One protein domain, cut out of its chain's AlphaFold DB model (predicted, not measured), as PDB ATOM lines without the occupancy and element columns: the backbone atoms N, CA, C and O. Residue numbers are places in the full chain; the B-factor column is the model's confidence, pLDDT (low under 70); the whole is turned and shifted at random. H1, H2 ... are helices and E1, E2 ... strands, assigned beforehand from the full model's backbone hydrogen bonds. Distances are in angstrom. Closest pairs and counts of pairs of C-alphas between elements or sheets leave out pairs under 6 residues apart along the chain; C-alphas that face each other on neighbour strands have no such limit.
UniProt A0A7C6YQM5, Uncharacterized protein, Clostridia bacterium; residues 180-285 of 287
ATOM      1  N   ASN A 180     -40.356  15.162 -39.208       84.00
ATOM      2  CA  ASN A 180     -39.257  15.713 -38.409       84.00
ATOM      3  C   ASN A 180     -38.062  14.778 -38.281       84.00
ATOM      4  O   ASN A 180     -36.973  15.229 -37.929       84.00
ATOM      5  N   ARG A 181     -38.277  13.503 -38.595       89.38
ATOM      6  CA  ARG A 181     -37.276  12.442 -38.588       89.38
ATOM      7  C   ARG A 181     -36.691  12.171 -39.975       89.38
ATOM      8  O   ARG A 181     -35.885  11.256 -40.124       89.38
ATOM      9  N   LYS A 182     -37.092  12.956 -40.982       92.31
ATOM     10  CA  LYS A 182     -36.575  12.896 -42.352       92.31
ATOM     11  C   LYS A 182     -35.550  13.992 -42.613       92.31
ATOM     12  O   LYS A 182     -35.746  15.149 -42.236       92.31
ATOM     13  N   PHE A 183     -34.479  13.607 -43.288       95.56
ATOM     14  CA  PHE A 183     -33.299  14.420 -43.544       95.56
ATOM     15  C   PHE A 183     -32.883  14.272 -45.011       95.56
ATOM     16  O   PHE A 183     -32.831  13.155 -45.519       95.56
ATOM     17  N   TYR A 184     -32.599  15.382 -45.695       96.19
ATOM     18  CA  TYR A 184     -32.386  15.415 -47.148       96.19
ATOM     19  C   TYR A 184     -31.004  15.965 -47.488       96.19
ATOM     20  O   TYR A 184     -30.738  17.160 -47.342       96.19
ATOM     21  N   LEU A 185     -30.104  15.076 -47.901       96.62
ATOM     22  CA  LEU A 185     -28.743  15.423 -48.280       96.62
ATOM     23  C   LEU A 185     -28.732  15.891 -49.735       96.62
ATOM     24  O   LEU A 185     -28.921  15.082 -50.640       96.62
ATOM     25  N   LEU A 186     -28.446  17.175 -49.958       97.44
ATOM     26  CA  LEU A 186     -28.193  17.722 -51.291       97.44
ATOM     27  C   LEU A 186     -26.885  17.140 -51.852       97.44
ATOM     28  O   LEU A 186     -25.805  17.422 -51.323       97.44
ATOM     29  N   THR A 187     -26.984  16.339 -52.913       95.88
ATOM     30  CA  THR A 187     -25.837  15.637 -53.519       95.88
ATOM     31  C   THR A 187     -25.383  16.263 -54.831       95.88
ATOM     32  O   THR A 187     -24.199  16.206 -55.156       95.88
ATOM     33  N   LYS A 188     -26.295  16.889 -55.580       97.75
ATOM     34  CA  LYS A 188     -25.977  17.598 -56.825       97.75
ATOM     35  C   LYS A 188     -26.994  18.704 -57.085       97.75
ATOM     36  O   LYS A 188     -28.177  18.553 -56.785       97.75
ATOM     37  N   LEU A 189     -26.514  19.795 -57.670       98.12
ATOM     38  CA  LEU A 189     -27.310  20.955 -58.042       98.12
ATOM     39  C   LEU A 189     -26.863  21.442 -59.419       98.12
ATOM     40  O   LEU A 189     -25.673  21.667 -59.636       98.12
ATOM     41  N   ASP A 190     -27.805  21.592 -60.341       98.00
ATOM     42  CA  ASP A 190     -27.569  22.184 -61.658       98.00
ATOM     43  C   ASP A 190     -28.560  23.325 -61.891       98.00
ATOM     44  O   ASP A 190     -29.736  23.203 -61.549       98.00
ATOM     45  N   ILE A 191     -28.075  24.456 -62.407       96.75
ATOM     46  CA  ILE A 191     -28.885  25.669 -62.558       96.75
ATOM     47  C   ILE A 191     -28.783  26.209 -63.979       96.75
ATOM     48  O   ILE A 191     -27.722  26.672 -64.411       96.75
ATOM     49  N   VAL A 192     -29.913  26.213 -64.681       95.00
ATOM     50  CA  VAL A 192     -30.013  26.614 -66.086       95.00
ATOM     51  C   VAL A 192     -30.974  27.799 -66.213       95.00
ATOM     52  O   VAL A 192     -32.130  27.695 -65.799       95.00
ATOM     53  N   PRO A 193     -30.538  28.941 -66.773       89.44
ATOM     54  CA  PRO A 193     -31.438  30.056 -67.028       89.44
ATOM     55  C   PRO A 193     -32.455  29.675 -68.110       89.44
ATOM     56  O   PRO A 193     -32.095  29.079 -69.125       89.44
ATOM     57  N   HIS A 194     -33.713  30.047 -67.903       85.94
ATOM     58  CA  HIS A 194     -34.741  30.006 -68.934       85.94
ATOM     59  C   HIS A 194     -34.668  31.301 -69.749       85.94
ATOM     60  O   HIS A 194     -34.551  32.385 -69.178       85.94
ATOM     61  N   GLU A 195     -34.703  31.192 -71.078       67.88
ATOM     62  CA  GLU A 195     -34.354  32.289 -71.995       67.88
ATOM     63  C   GLU A 195     -35.231  33.541 -71.841       67.88
ATOM     64  O   GLU A 195     -34.794  34.640 -72.184       67.88
ATOM     65  N   THR A 196     -36.449  33.395 -71.319       70.19
ATOM     66  CA  THR A 196     -37.438  34.475 -71.278       70.19
ATOM     67  C   THR A 196     -37.649  35.097 -69.902       70.19
ATOM     68  O   THR A 196     -37.847  36.307 -69.829       70.19
ATOM     69  N   ASP A 197     -37.652  34.317 -68.821       77.81
ATOM     70  CA  ASP A 197     -38.334  34.779 -67.600       77.81
ATOM     71  C   ASP A 197     -38.022  34.011 -66.306       77.81
ATOM     72  O   ASP A 197     -38.652  34.284 -65.286       77.81
ATOM     73  N   GLY A 198     -37.054  33.095 -66.270       87.94
ATOM     74  CA  GLY A 198     -36.845  32.313 -65.050       87.94
ATOM     75  C   GLY A 198     -35.581  31.476 -65.011       87.94
ATOM     76  O   GLY A 198     -34.656  31.654 -65.802       87.94
ATOM     77  N   VAL A 199     -35.528  30.571 -64.041       92.88
ATOM     78  CA  VAL A 199     -34.404  29.665 -63.811       92.88
ATOM     79  C   VAL A 199     -34.940  28.280 -63.478       92.88
ATOM     80  O   VAL A 199     -35.816  28.137 -62.623       92.88
ATOM     81  N   TYR A 200     -34.388  27.264 -64.135       95.19
ATOM     82  CA  TYR A 200     -34.558  25.871 -63.748       95.19
ATOM     83  C   TYR A 200     -33.434  25.447 -62.813       95.19
ATOM     84  O   TYR A 200     -32.258  25.704 -63.070       95.19
ATOM     85  N   ILE A 201     -33.815  24.786 -61.729       97.00
ATOM     86  CA  ILE A 201     -32.925  24.271 -60.700       97.00
ATOM     87  C   ILE A 201     -33.179  22.770 -60.611       97.00
ATOM     88  O   ILE A 201     -34.235  22.341 -60.146       97.00
ATOM     89  N   THR A 202     -32.219  21.970 -61.054       98.25
ATOM     90  CA  THR A 202     -32.254  20.517 -60.899       98.25
ATOM     91  C   THR A 202     -31.538  20.145 -59.614       98.25
ATOM     92  O   THR A 202     -30.331  20.352 -59.467       98.25
ATOM     93  N   VAL A 203     -32.294  19.582 -58.682       98.06
ATOM     94  CA  VAL A 203     -31.817  19.114 -57.388       98.06
ATOM     95  C   VAL A 203     -31.749  17.595 -57.401       98.06
ATOM     96  O   VAL A 203     -32.742  16.937 -57.700       98.06
ATOM     97  N   HIS A 204     -30.605  17.043 -57.003       97.75
ATOM     98  CA  HIS A 204     -30.520  15.653 -56.577       97.75
ATOM     99  C   HIS A 204     -30.345  15.590 -55.065       97.75
ATOM    100  O   HIS A 204     -29.497  16.287 -54.496       97.75
ATOM    101  N   THR A 205     -31.130  14.737 -54.416       96.31
ATOM    102  CA  THR A 205     -31.066  14.555 -52.968       96.31
ATOM    103  C   THR A 205     -31.176  13.096 -52.573       96.31
ATOM    104  O   THR A 205     -31.857  12.317 -53.230       96.31
ATOM    105  N   LYS A 206     -30.543  12.751 -51.453       95.69
ATOM    106  CA  LYS A 206     -30.688  11.460 -50.778       95.69
ATOM    107  C   LYS A 206     -31.435  11.650 -49.458       95.69
ATOM    108  O   LYS A 206     -31.068  12.512 -48.662       95.69
ATOM    109  N   GLU A 207     -32.502  10.888 -49.246       94.69
ATOM    110  CA  GLU A 207     -33.306  10.914 -48.022       94.69
ATOM    111  C   GLU A 207     -32.775   9.906 -47.000       94.69
ATOM    112  O   GLU A 207     -32.532   8.742 -47.315       94.69
ATOM    113  N   TYR A 208     -32.686  10.354 -45.753       94.12
ATOM    114  CA  TYR A 208     -32.439   9.541 -44.573       94.12
ATOM    115  C   TYR A 208     -33.626   9.657 -43.618       94.12
ATOM    116  O   TYR A 208     -34.158  10.752 -43.405       94.12
ATOM    117  N   TYR A 209     -34.031   8.535 -43.027       90.69
ATOM    118  CA  TYR A 209     -35.100   8.478 -42.034       90.69
ATOM    119  C   TYR A 209     -34.614   7.762 -40.778       90.69
ATOM    120  O   TYR A 209     -34.019   6.693 -40.880       90.69
ATOM    121  N   PHE A 210     -34.893   8.351 -39.615       90.94
ATOM    122  CA  PHE A 210     -34.530   7.796 -38.312       90.94
ATOM    123  C   PHE A 210     -35.786   7.522 -37.484       90.94
ATOM    124  O   PHE A 210     -36.449   8.455 -37.020       90.94
ATOM    125  N   HIS A 211     -36.122   6.250 -37.300       86.44
ATOM    126  CA  HIS A 211     -37.353   5.804 -36.650       86.44
ATOM    127  C   HIS A 211     -37.501   6.332 -35.221       86.44
ATOM    128  O   HIS A 211     -36.536   6.689 -34.544       86.44
ATOM    129  N   ASP A 212     -38.751   6.387 -34.754       80.50
ATOM    130  CA  ASP A 212     -39.031   6.689 -33.355       80.50
ATOM    131  C   ASP A 212     -38.510   5.603 -32.411       80.50
ATOM    132  O   ASP A 212     -38.527   4.423 -32.744       80.50
ATOM    133  N   SER A 213     -38.124   6.025 -31.207       78.12
ATOM    134  CA  SER A 213     -37.795   5.190 -30.047       78.12
ATOM    135  C   SER A 213     -38.841   4.126 -29.688       78.12
ATOM    136  O   SER A 213     -38.534   3.191 -28.953       78.12
ATOM    137  N   LEU A 214     -40.076   4.261 -30.180       81.88
ATOM    138  CA  LEU A 214     -41.111   3.231 -30.069       81.88
ATOM    139  C   LEU A 214     -40.794   1.954 -30.869       81.88
ATOM    140  O   LEU A 214     -41.413   0.920 -30.616       81.88
ATOM    141  N   TYR A 215     -39.861   2.018 -31.819       80.50
ATOM    142  CA  TYR A 215     -39.393   0.887 -32.613       80.50
ATOM    143  C   TYR A 215     -38.002   0.442 -32.154       80.50
ATOM    144  O   TYR A 215     -37.226   1.228 -31.610       80.50
ATOM    145  N   GLU A 216     -37.684  -0.835 -32.370       88.06
ATOM    146  CA  GLU A 216     -36.325  -1.329 -32.149       88.06
ATOM    147  C   GLU A 216     -35.360  -0.587 -33.092       88.06
ATOM    148  O   GLU A 216     -35.643  -0.506 -34.291       88.06
ATOM    149  N   PRO A 217     -34.253  -0.015 -32.580       89.19
ATOM    150  CA  PRO A 217     -33.345   0.768 -33.404       89.19
ATOM    151  C   PRO A 217     -32.650  -0.121 -34.438       89.19
ATOM    152  O   PRO A 217     -32.031  -1.134 -34.094       89.19
ATOM    153  N   GLY A 218     -32.721   0.292 -35.703       89.88
ATOM    154  CA  GLY A 218     -31.934  -0.281 -36.783       89.88
ATOM    155  C   GLY A 218     -30.482   0.196 -36.740       89.88
ATOM    156  O   GLY A 218     -30.045   0.883 -35.814       89.88
ATOM    157  N   GLU A 219     -29.707  -0.180 -37.756       91.56
ATOM    158  CA  GLU A 219     -28.286   0.185 -37.841       91.56
ATOM    159  C   GLU A 219     -28.085   1.703 -37.972       91.56
ATOM    160  O   GLU A 219     -27.212   2.263 -37.311       91.56
ATOM    161  N   ASN A 220     -28.950   2.391 -38.725       92.62
ATOM    162  CA  ASN A 220     -28.899   3.848 -38.869       92.62
ATOM    163  C   ASN A 220     -29.176   4.570 -37.540       92.62
ATOM    164  O   ASN A 220     -28.502   5.548 -37.215       92.62
ATOM    165  N   GLU A 221     -30.144   4.099 -36.746       93.88
ATOM    166  CA  GLU A 221     -30.441   4.673 -35.431       93.88
ATOM    167  C   GLU A 221     -29.306   4.420 -34.426       93.88
ATOM    168  O   GLU A 221     -28.945   5.330 -33.678       93.88
ATOM    169  N   LYS A 222     -28.695   3.225 -34.434       94.25
ATOM    170  CA  LYS A 222     -27.522   2.920 -33.592       94.25
ATOM    171  C   LYS A 222     -26.334   3.812 -33.946       94.25
ATOM    172  O   LYS A 222     -25.749   4.423 -33.053       94.25
ATOM    173  N   TRP A 223     -26.033   3.945 -35.238       95.31
ATOM    174  CA  TRP A 223     -24.992   4.840 -35.736       95.31
ATOM    175  C   TRP A 223     -25.229   6.284 -35.284       95.31
ATOM    176  O   TRP A 223     -24.327   6.941 -34.762       95.31
ATOM    177  N   LEU A 224     -26.464   6.780 -35.414       95.88
ATOM    178  CA  LEU A 224     -26.785   8.147 -35.018       95.88
ATOM    179  C   LEU A 224     -26.639   8.360 -33.506       95.88
ATOM    180  O   LEU A 224     -26.171   9.421 -33.085       95.88
ATOM    181  N   ALA A 225     -27.007   7.368 -32.694       95.56
ATOM    182  CA  ALA A 225     -26.827   7.413 -31.247       95.56
ATOM    183  C   ALA A 225     -25.339   7.494 -30.857       95.56
ATOM    184  O   ALA A 225     -24.981   8.278 -29.976       95.56
ATOM    185  N   GLU A 226     -24.460   6.753 -31.538       96.69
ATOM    186  CA  GLU A 226     -23.006   6.838 -31.341       96.69
ATOM    187  C   GLU A 226     -22.476   8.235 -31.699       96.69
ATOM    188  O   GLU A 226     -21.864   8.899 -30.857       96.69
ATOM    189  N   LYS A 227     -22.799   8.755 -32.893       97.38
ATOM    190  CA  LYS A 227     -22.361  10.102 -33.309       97.38
ATOM    191  C   LYS A 227     -22.923  11.205 -32.411       97.38
ATOM    192  O   LYS A 227     -22.248  12.197 -32.136       97.38
ATOM    193  N   SER A 228     -24.155  11.048 -31.931       97.31
ATOM    194  CA  SER A 228     -24.781  11.953 -30.964       97.31
ATOM    195  C   SER A 228     -23.975  12.035 -29.665       97.31
ATOM    196  O   SER A 228     -23.735  13.139 -29.163       97.31
ATOM    197  N   GLN A 229     -23.498  10.895 -29.154       97.81
ATOM    198  CA  GLN A 229     -22.645  10.834 -27.967       97.81
ATOM    199  C   GLN A 229     -21.269  11.460 -28.216       97.81
ATOM    200  O   GLN A 229     -20.813  12.257 -27.395       97.81
ATOM    201  N   GLU A 230     -20.636  11.161 -29.353       97.44
ATOM    202  CA  GLU A 230     -19.336  11.731 -29.740       97.44
ATOM    203  C   GLU A 230     -19.382  13.262 -29.859       97.44
ATOM    204  O   GLU A 230     -18.475  13.961 -29.404       97.44
ATOM    205  N   LEU A 231     -20.456  13.793 -30.447       97.38
ATOM    206  CA  LEU A 231     -20.653  15.230 -30.648       97.38
ATOM    207  C   LEU A 231     -21.198  15.952 -29.405       97.38
ATOM    208  O   LEU A 231     -21.177  17.185 -29.369       97.38
ATOM    209  N   GLY A 232     -21.709  15.217 -28.414       98.06
ATOM    210  CA  GLY A 232     -22.322  15.778 -27.208       98.06
ATOM    211  C   GLY A 232     -23.609  16.570 -27.470       98.06
ATOM    212  O   GLY A 232     -23.890  17.530 -26.752       98.06
ATOM    213  N   ILE A 233     -24.380  16.208 -28.504       98.06
ATOM    214  CA  ILE A 233     -25.635  16.878 -28.898       98.06
ATOM    215  C   ILE A 233     -26.740  15.851 -29.179       98.06
ATOM    216  O   ILE A 233     -26.411  14.736 -29.565       98.06
ATOM    217  N   PRO A 234     -28.037  16.197 -29.045       96.44
ATOM    218  CA  PRO A 234     -29.140  15.268 -29.310       96.44
ATOM    219  C   PRO A 234     -29.126  14.679 -30.729       96.44
ATOM    220  O   PRO A 234     -28.783  15.381 -31.677       96.44
ATOM    221  N   GLU A 235     -29.599  13.439 -30.884       94.75
ATOM    222  CA  GLU A 235     -29.593  12.666 -32.141       94.75
ATOM    223  C   GLU A 235     -30.082  13.459 -33.359       94.75
ATOM    224  O   GLU A 235     -29.374  13.571 -34.352       94.75
ATOM    225  N   MET A 236     -31.251  14.104 -33.285       94.44
ATOM    226  CA  MET A 236     -31.781  14.864 -34.429       94.44
ATOM    227  C   MET A 236     -30.925  16.092 -34.785       94.44
ATOM    228  O   MET A 236     -30.896  16.518 -35.940       94.44
ATOM    229  N   GLN A 237     -30.214  16.671 -33.811       95.44
ATOM    230  CA  GLN A 237     -29.256  17.753 -34.060       95.44
ATOM    231  C   GLN A 237     -27.942  17.212 -34.631       95.44
ATOM    232  O   GLN A 237     -27.363  17.849 -35.511       95.44
ATOM    233  N   ALA A 238     -27.497  16.036 -34.174       96.81
ATOM    234  CA  ALA A 238     -26.365  15.322 -34.753       96.81
ATOM    235  C   ALA A 238     -26.629  14.989 -36.225       96.81
ATOM    236  O   ALA A 238     -25.820  15.363 -37.068       96.81
ATOM    237  N   ALA A 239     -27.796  14.429 -36.552       95.94
ATOM    238  CA  ALA A 239     -28.196  14.126 -37.926       95.94
ATOM    239  C   ALA A 239     -28.176  15.378 -38.813       95.94
ATOM    240  O   ALA A 239     -27.585  15.365 -39.888       95.94
ATOM    241  N   ALA A 240     -28.756  16.493 -38.345       96.06
ATOM    242  CA  ALA A 240     -28.730  17.757 -39.084       96.06
ATOM    243  C   ALA A 240     -27.301  18.265 -39.336       96.06
ATOM    244  O   ALA A 240     -27.017  18.790 -40.412       96.06
ATOM    245  N   LYS A 241     -26.414  18.134 -38.342       97.00
ATOM    246  CA  LYS A 241     -25.023  18.587 -38.419       97.00
ATOM    247  C   LYS A 241     -24.191  17.720 -39.364       97.00
ATOM    248  O   LYS A 241     -23.546  18.262 -40.252       97.00
ATOM    249  N   LEU A 242     -24.249  16.401 -39.198       97.19
ATOM    250  CA  LEU A 242     -23.540  15.432 -40.039       97.19
ATOM    251  C   LEU A 242     -24.000  15.552 -41.495       97.19
ATOM    252  O   LEU A 242     -23.178  15.629 -42.402       97.19
ATOM    253  N   LEU A 243     -25.309  15.693 -41.722       96.50
ATOM    254  CA  LEU A 243     -25.856  15.936 -43.053       96.50
ATOM    255  C   LEU A 243     -25.344  17.235 -43.666       96.50
ATOM    256  O   LEU A 243     -24.961  17.237 -44.835       96.50
ATOM    257  N   ALA A 244     -25.334  18.333 -42.905       95.75
ATOM    258  CA  ALA A 244     -24.820  19.606 -43.399       95.75
ATOM    259  C   ALA A 244     -23.353  19.480 -43.831       95.75
ATOM    260  O   ALA A 244     -22.998  19.996 -44.880       95.75
ATOM    261  N   ASN A 245     -22.543  18.721 -43.097       95.12
ATOM    262  CA  ASN A 245     -21.139  18.478 -43.428       95.12
ATOM    263  C   ASN A 245     -20.930  17.449 -44.562       95.12
ATOM    264  O   ASN A 245     -19.805  17.231 -44.998       95.12
ATOM    265  N   GLY A 246     -21.990  16.782 -45.036       90.94
ATOM    266  CA  GLY A 246     -21.878  15.665 -45.982       90.94
ATOM    267  C   GLY A 246     -21.347  14.362 -45.364       90.94
ATOM    268  O   GLY A 246     -20.990  13.446 -46.091       90.94
ATOM    269  N   GLU A 247     -21.336  14.243 -44.037       93.94
ATOM    270  CA  GLU A 247     -20.746  13.136 -43.265       93.94
ATOM    271  C   GLU A 247     -21.740  11.974 -43.040       93.94
ATOM    272  O   GLU A 247     -21.757  11.341 -41.988       93.94
ATOM    273  N   MET A 248     -22.602  11.701 -44.026       91.94
ATOM    274  CA  MET A 248     -23.646  10.656 -43.964       91.94
ATOM    275  C   MET A 248     -23.277   9.401 -44.776       91.94
ATOM    276  O   MET A 248     -24.142   8.584 -45.079       91.94
ATOM    277  N   GLU A 249     -22.013   9.270 -45.187       83.62
ATOM    278  CA  GLU A 249     -21.533   8.200 -46.077       83.62
ATOM    279  C   GLU A 249     -21.514   6.815 -45.414       83.62
ATOM    280  O   GLU A 249     -21.624   5.807 -46.104       83.62
ATOM    281  N   GLU A 250     -21.396   6.764 -44.084       87.06
ATOM    282  CA  GLU A 250     -21.352   5.520 -43.299       87.06
ATOM    283  C   GLU A 250     -22.714   4.810 -43.214       87.06
ATOM    284  O   GLU A 250     -22.779   3.671 -42.758       87.06
ATOM    285  N   ILE A 251     -23.791   5.469 -43.653       91.50
ATOM    286  CA  ILE A 251     -25.147   4.924 -43.628       91.50
ATOM    287  C   ILE A 251     -25.810   4.988 -45.003       91.50
ATOM    288  O   ILE A 251     -25.593   5.899 -45.814       91.50
ATOM    289  N   GLU A 252     -26.676   4.014 -45.261       87.62
ATOM    290  CA  GLU A 252     -27.512   4.023 -46.451       87.62
ATOM    291  C   GLU A 252     -28.731   4.920 -46.229       87.62
ATOM    292  O   GLU A 252     -29.312   5.003 -45.144       87.62
ATOM    293  N   GLY A 253     -29.067   5.662 -47.280       90.50
ATOM    294  CA  GLY A 253     -30.318   6.404 -47.329       90.50
ATOM    295  C   GLY A 253     -31.409   5.472 -47.824       90.50
ATOM    296  O   GLY A 253     -31.126   4.368 -48.276       90.50
ATOM    297  N   ARG A 254     -32.645   5.949 -47.797       89.69
ATOM    298  CA  ARG A 254     -33.791   5.165 -48.249       89.69
ATOM    299  C   ARG A 254     -34.181   5.470 -49.687       89.69
ATOM    300  O   ARG A 254     -34.453   4.569 -50.462       89.69
ATOM    301  N   TYR A 255     -34.195   6.751 -50.041       92.56
ATOM    302  CA  TYR A 255     -34.614   7.204 -51.362       92.56
ATOM    303  C   TYR A 255     -33.610   8.181 -51.948       92.56
ATOM    304  O   TYR A 255     -33.015   8.987 -51.229       92.56
ATOM    305  N   GLU A 256     -33.488   8.165 -53.265       95.25
ATOM    306  CA  GLU A 256     -32.907   9.261 -54.029       95.25
ATOM    307  C   GLU A 256     -33.998   9.969 -54.815       95.25
ATOM    308  O   GLU A 256     -34.895   9.327 -55.356       95.25
ATOM    309  N   PHE A 257     -33.901  11.290 -54.895       96.38
ATOM    310  CA  PHE A 257     -34.799  12.111 -55.689       96.38
ATOM    311  C   PHE A 257     -34.008  12.923 -56.703       96.38
ATOM    312  O   PHE A 257     -32.951  13.471 -56.382       96.38
ATOM    313  N   GLU A 258     -34.568  13.050 -57.899       98.19
ATOM    314  CA  GLU A 258     -34.233  14.084 -58.870       98.19
ATOM    315  C   GLU A 258     -35.469  14.970 -59.054       98.19
ATOM    316  O   GLU A 258     -36.515  14.506 -59.510       98.19
ATOM    317  N   THR A 259     -35.362  16.242 -58.681       98.31
ATOM    318  CA  THR A 259     -36.468  17.203 -58.744       98.31
ATOM    319  C   THR A 259     -36.041  18.421 -59.551       98.31
ATOM    320  O   THR A 259     -34.991  19.007 -59.289       98.31
ATOM    321  N   ILE A 260     -36.865  18.827 -60.516       97.94
ATOM    322  CA  ILE A 260     -36.673  20.066 -61.272       97.94
ATOM    323  C   ILE A 260     -37.627  21.116 -60.717       97.94
ATOM    324  O   ILE A 260     -38.840  20.915 -60.670       97.94
ATOM    325  N   ILE A 261     -37.063  22.247 -60.316       96.25
ATOM    326  CA  ILE A 261     -37.770  23.408 -59.784       96.25
ATOM    327  C   ILE A 261     -37.653  24.542 -60.798       96.25
ATOM    328  O   ILE A 261     -36.586  24.768 -61.359       96.25
ATOM    329  N   TYR A 262     -38.737  25.271 -61.010       94.06
ATOM    330  CA  TYR A 262     -38.781  26.510 -61.763       94.06
ATOM    331  C   TYR A 262     -38.991  27.687 -60.811       94.06
ATOM    332  O   TYR A 262     -39.922  27.681 -60.000       94.06
ATOM    333  N   ILE A 263     -38.136  28.699 -60.941       91.50
ATOM    334  CA  ILE A 263     -38.291  30.005 -60.300       91.50
ATOM    335  C   ILE A 263     -38.556  31.029 -61.393       91.50
ATOM    336  O   ILE A 263     -37.734  31.216 -62.292       91.50
ATOM    337  N   ASN A 264     -39.710  31.686 -61.316       84.88
ATOM    338  CA  ASN A 264     -40.058  32.772 -62.217       84.88
ATOM    339  C   ASN A 264     -39.401  34.071 -61.709       84.88
ATOM    340  O   ASN A 264     -39.597  34.479 -60.570       84.88
ATOM    341  N   ASN A 265     -38.613  34.728 -62.550       73.00
ATOM    342  CA  ASN A 265     -37.936  35.987 -62.238       73.00
ATOM    343  C   ASN A 265     -38.588  37.193 -62.935       73.00
ATOM    344  O   ASN A 265     -38.037  38.294 -62.902       73.00
ATOM    345  N   SER A 266     -39.738  37.011 -63.590       66.12
ATOM    346  CA  SER A 266     -40.492  38.123 -64.169       66.12
ATOM    347  C   SER A 266     -40.922  39.113 -63.079       66.12
ATOM    348  O   SER A 266     -41.315  38.733 -61.977       66.12
ATOM    349  N   GLY A 267     -40.855  40.411 -63.392       54.34
ATOM    350  CA  GLY A 267     -41.204  41.491 -62.459       54.34
ATOM    351  C   GLY A 267     -42.679  41.524 -62.036       54.34
ATOM    352  O   GLY A 267     -43.030  42.280 -61.136       54.34
ATOM    353  N   GLU A 268     -43.524  40.700 -62.660       57.56
ATOM    354  CA  GLU A 268     -44.935  40.494 -62.318       57.56
ATOM    355  C   GLU A 268     -45.176  39.155 -61.609       57.56
ATOM    356  O   GLU A 268     -46.325  38.759 -61.468       57.56
ATOM    357  N   ASN A 269     -44.131  38.431 -61.180       59.19
ATOM    358  CA  ASN A 269     -44.298  37.103 -60.600       59.19
ATOM    359  C   ASN A 269     -45.172  37.162 -59.326       59.19
ATOM    360  O   ASN A 269     -44.675  37.569 -58.267       59.19
ATOM    361  N   PRO A 270     -46.435  36.687 -59.380       56.94
ATOM    362  CA  PRO A 270     -47.342  36.738 -58.234       56.94
ATOM    363  C   PRO A 270     -46.883  35.802 -57.106       56.94
ATOM    364  O   PRO A 270     -47.362  35.890 -55.978       56.94
ATOM    365  N   HIS A 271     -45.930  34.917 -57.400       60.38
ATOM    366  CA  HIS A 271     -45.389  33.921 -56.494       60.38
ATOM    367  C   HIS A 271     -43.961  34.243 -56.022       60.38
ATOM    368  O   HIS A 271     -43.422  33.469 -55.246       60.38
ATOM    369  N   GLY A 272     -43.321  35.348 -56.431       71.81
ATOM    370  CA  GLY A 272     -41.962  35.706 -55.980       71.81
ATOM    371  C   GLY A 272     -40.933  34.555 -56.052       71.81
ATOM    372  O   GLY A 272     -40.928  33.763 -56.987       71.81
ATOM    373  N   MET A 273     -40.080  34.399 -55.036       76.81
ATOM    374  CA  MET A 273     -39.080  33.311 -54.977       76.81
ATOM    375  C   MET A 273     -39.669  31.927 -54.639       76.81
ATOM    376  O   MET A 273     -38.928  31.011 -54.277       76.81
ATOM    377  N   ASN A 274     -40.991  31.751 -54.716       81.31
ATOM    378  CA  ASN A 274     -41.603  30.476 -54.375       81.31
ATOM    379  C   ASN A 274     -41.329  29.426 -55.462       81.31
ATOM    380  O   ASN A 274     -41.563  29.677 -56.648       81.31
ATOM    381  N   PRO A 275     -40.854  28.235 -55.073       89.25
ATOM    382  CA  PRO A 275     -40.532  27.170 -55.998       89.25
ATOM    383  C   PRO A 275     -41.791  26.566 -56.594       89.25
ATOM    384  O   PRO A 275     -42.747  26.238 -55.888       89.25
ATOM    385  N   ARG A 276     -41.743  26.370 -57.910       92.69
ATOM    386  CA  ARG A 276     -42.733  25.604 -58.659       92.69
ATOM    387  C   ARG A 276     -42.070  24.336 -59.163       92.69
ATOM    388  O   ARG A 276     -41.006  24.391 -59.768       92.69
ATOM    389  N   PHE A 277     -42.660  23.185 -58.914       95.62
ATOM    390  CA  PHE A 277     -42.085  21.896 -59.254       95.62
ATOM    391  C   PHE A 277     -42.493  21.501 -60.673       95.62
ATOM    392  O   PHE A 277     -43.675  21.448 -61.011       95.62
ATOM    393  N   VAL A 278     -41.499  21.237 -61.513       96.94
ATOM    394  CA  VAL A 278     -41.675  20.817 -62.908       96.94
ATOM    395  C   VAL A 278     -41.736  19.302 -62.989       96.94
ATOM    396  O   VAL A 278     -42.606  18.745 -63.646       96.94
ATOM    397  N   SER A 279     -40.819  18.624 -62.307       97.50
ATOM    398  CA  SER A 279     -40.766  17.169 -62.260       97.50
ATOM    399  C   SER A 279     -40.174  16.712 -60.939       97.50
ATOM    400  O   SER A 279     -39.367  17.418 -60.335       97.50
ATOM    401  N   SER A 280     -40.539  15.511 -60.516       97.50
ATOM    402  CA  SER A 280     -39.901  14.818 -59.404       97.50
ATOM    403  C   SER A 280     -39.886  13.332 -59.711       97.50
ATOM    404  O   SER A 280     -40.875  12.788 -60.198       97.50
ATOM    405  N   ARG A 281     -38.749  12.687 -59.477       95.62
ATOM    406  CA  ARG A 281     -38.583  11.245 -59.642       95.62
ATOM    407  C   ARG A 281     -37.870  10.707 -58.427       95.62
ATOM    408  O   ARG A 281     -36.765  11.157 -58.129       95.62
ATOM    409  N   SER A 282     -38.494   9.753 -57.761       93.19
ATOM    410  CA  SER A 282     -37.925   9.033 -56.638       93.19
ATOM    411  C   SER A 282     -37.453   7.641 -57.053       93.19
ATOM    412  O   SER A 282     -37.977   7.017 -57.977       93.19
ATOM    413  N   ARG A 283     -36.416   7.157 -56.377       92.81
ATOM    414  CA  ARG A 283     -35.917   5.790 -56.491       92.81
ATOM    415  C   ARG A 283     -35.637   5.264 -55.095       92.81
ATOM    416  O   ARG A 283     -34.890   5.902 -54.357       92.81
ATOM    417  N   ASP A 284     -36.229   4.126 -54.753       90.25
ATOM    418  CA  ASP A 284     -35.877   3.389 -53.539       90.25
ATOM    419  C   ASP A 284     -34.469   2.797 -53.700       90.25
ATOM    420  O   ASP A 284     -34.112   2.323 -54.778       90.25
ATOM    421  N   ILE A 285     -33.644   2.905 -52.664       86.81
ATOM    422  CA  ILE A 285     -32.274   2.385 -52.651       86.81
ATOM    423  C   ILE A 285     -32.266   0.905 -52.237       86.81
ATOM    424  O   ILE A 285     -31.368   0.167 -52.638       86.81
TER     425      ILE A 285
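Overview. This is residues 180 to 285 of the 287 residues of an uncharacterized protein of Clostridia bacterium (UniProt A0A7C6YQM5). A long, twisted ribbon of four antiparallel strands, in order E1, E2, E3, E4, has two helices at one end: H2 packs on E1, and H1 packs crosswise on H2. The 106 printed residues, mixed in class, run E1, E2, H1, H2, E3, E4. The whole is loose, radius of gyration of the C-alphas 17.4 A, spanning 51 by 27 by 24 A.

Arrangement. E1, residues 182 to 194, bends by 67 degrees at residue 187 and forms a hairpin with E2, residues 198 to 209; N 190 and O 202 are 2.9 A apart. H1, residues 219 to 231, touches H2, residues 235 to 244, about perpendicular at 87 degrees; their closest C-alphas, Ser 228 and Glu 235, are 5.0 A apart. H2 is on the sheet, over E1, at a height of 9.7 A; their closest C-alphas, Leu 185 and Leu 243, are 6.0 A apart. Both helices have every O i to N i+4 pair within hydrogen-bond range. E3, residues 255 to 264, neighbours E2, N 201 and O 261 2.8 A apart, and forms a hairpin with E4, residues 276 to 284, N 258 and O 281 2.9 A apart.

Along the chain. E1, 31.7 A long, begins at C-alpha 182 (-36.575, 12.896, -42.352). E2 measures 33.2 A, H1 18.3 A, H2 14.1 A and E3 28.3 A. E4, 23.8 A, ends at C-alpha 284 (-35.877, 3.389, -53.539).

Size, cuts and confidence. The farthest C-alphas, Thr 196 and Glu 216, are 53.0 A apart. The printed part has no cut; the link E3 to E4 is long. pLDDT is under 70 at residues 195 and 266 to 271.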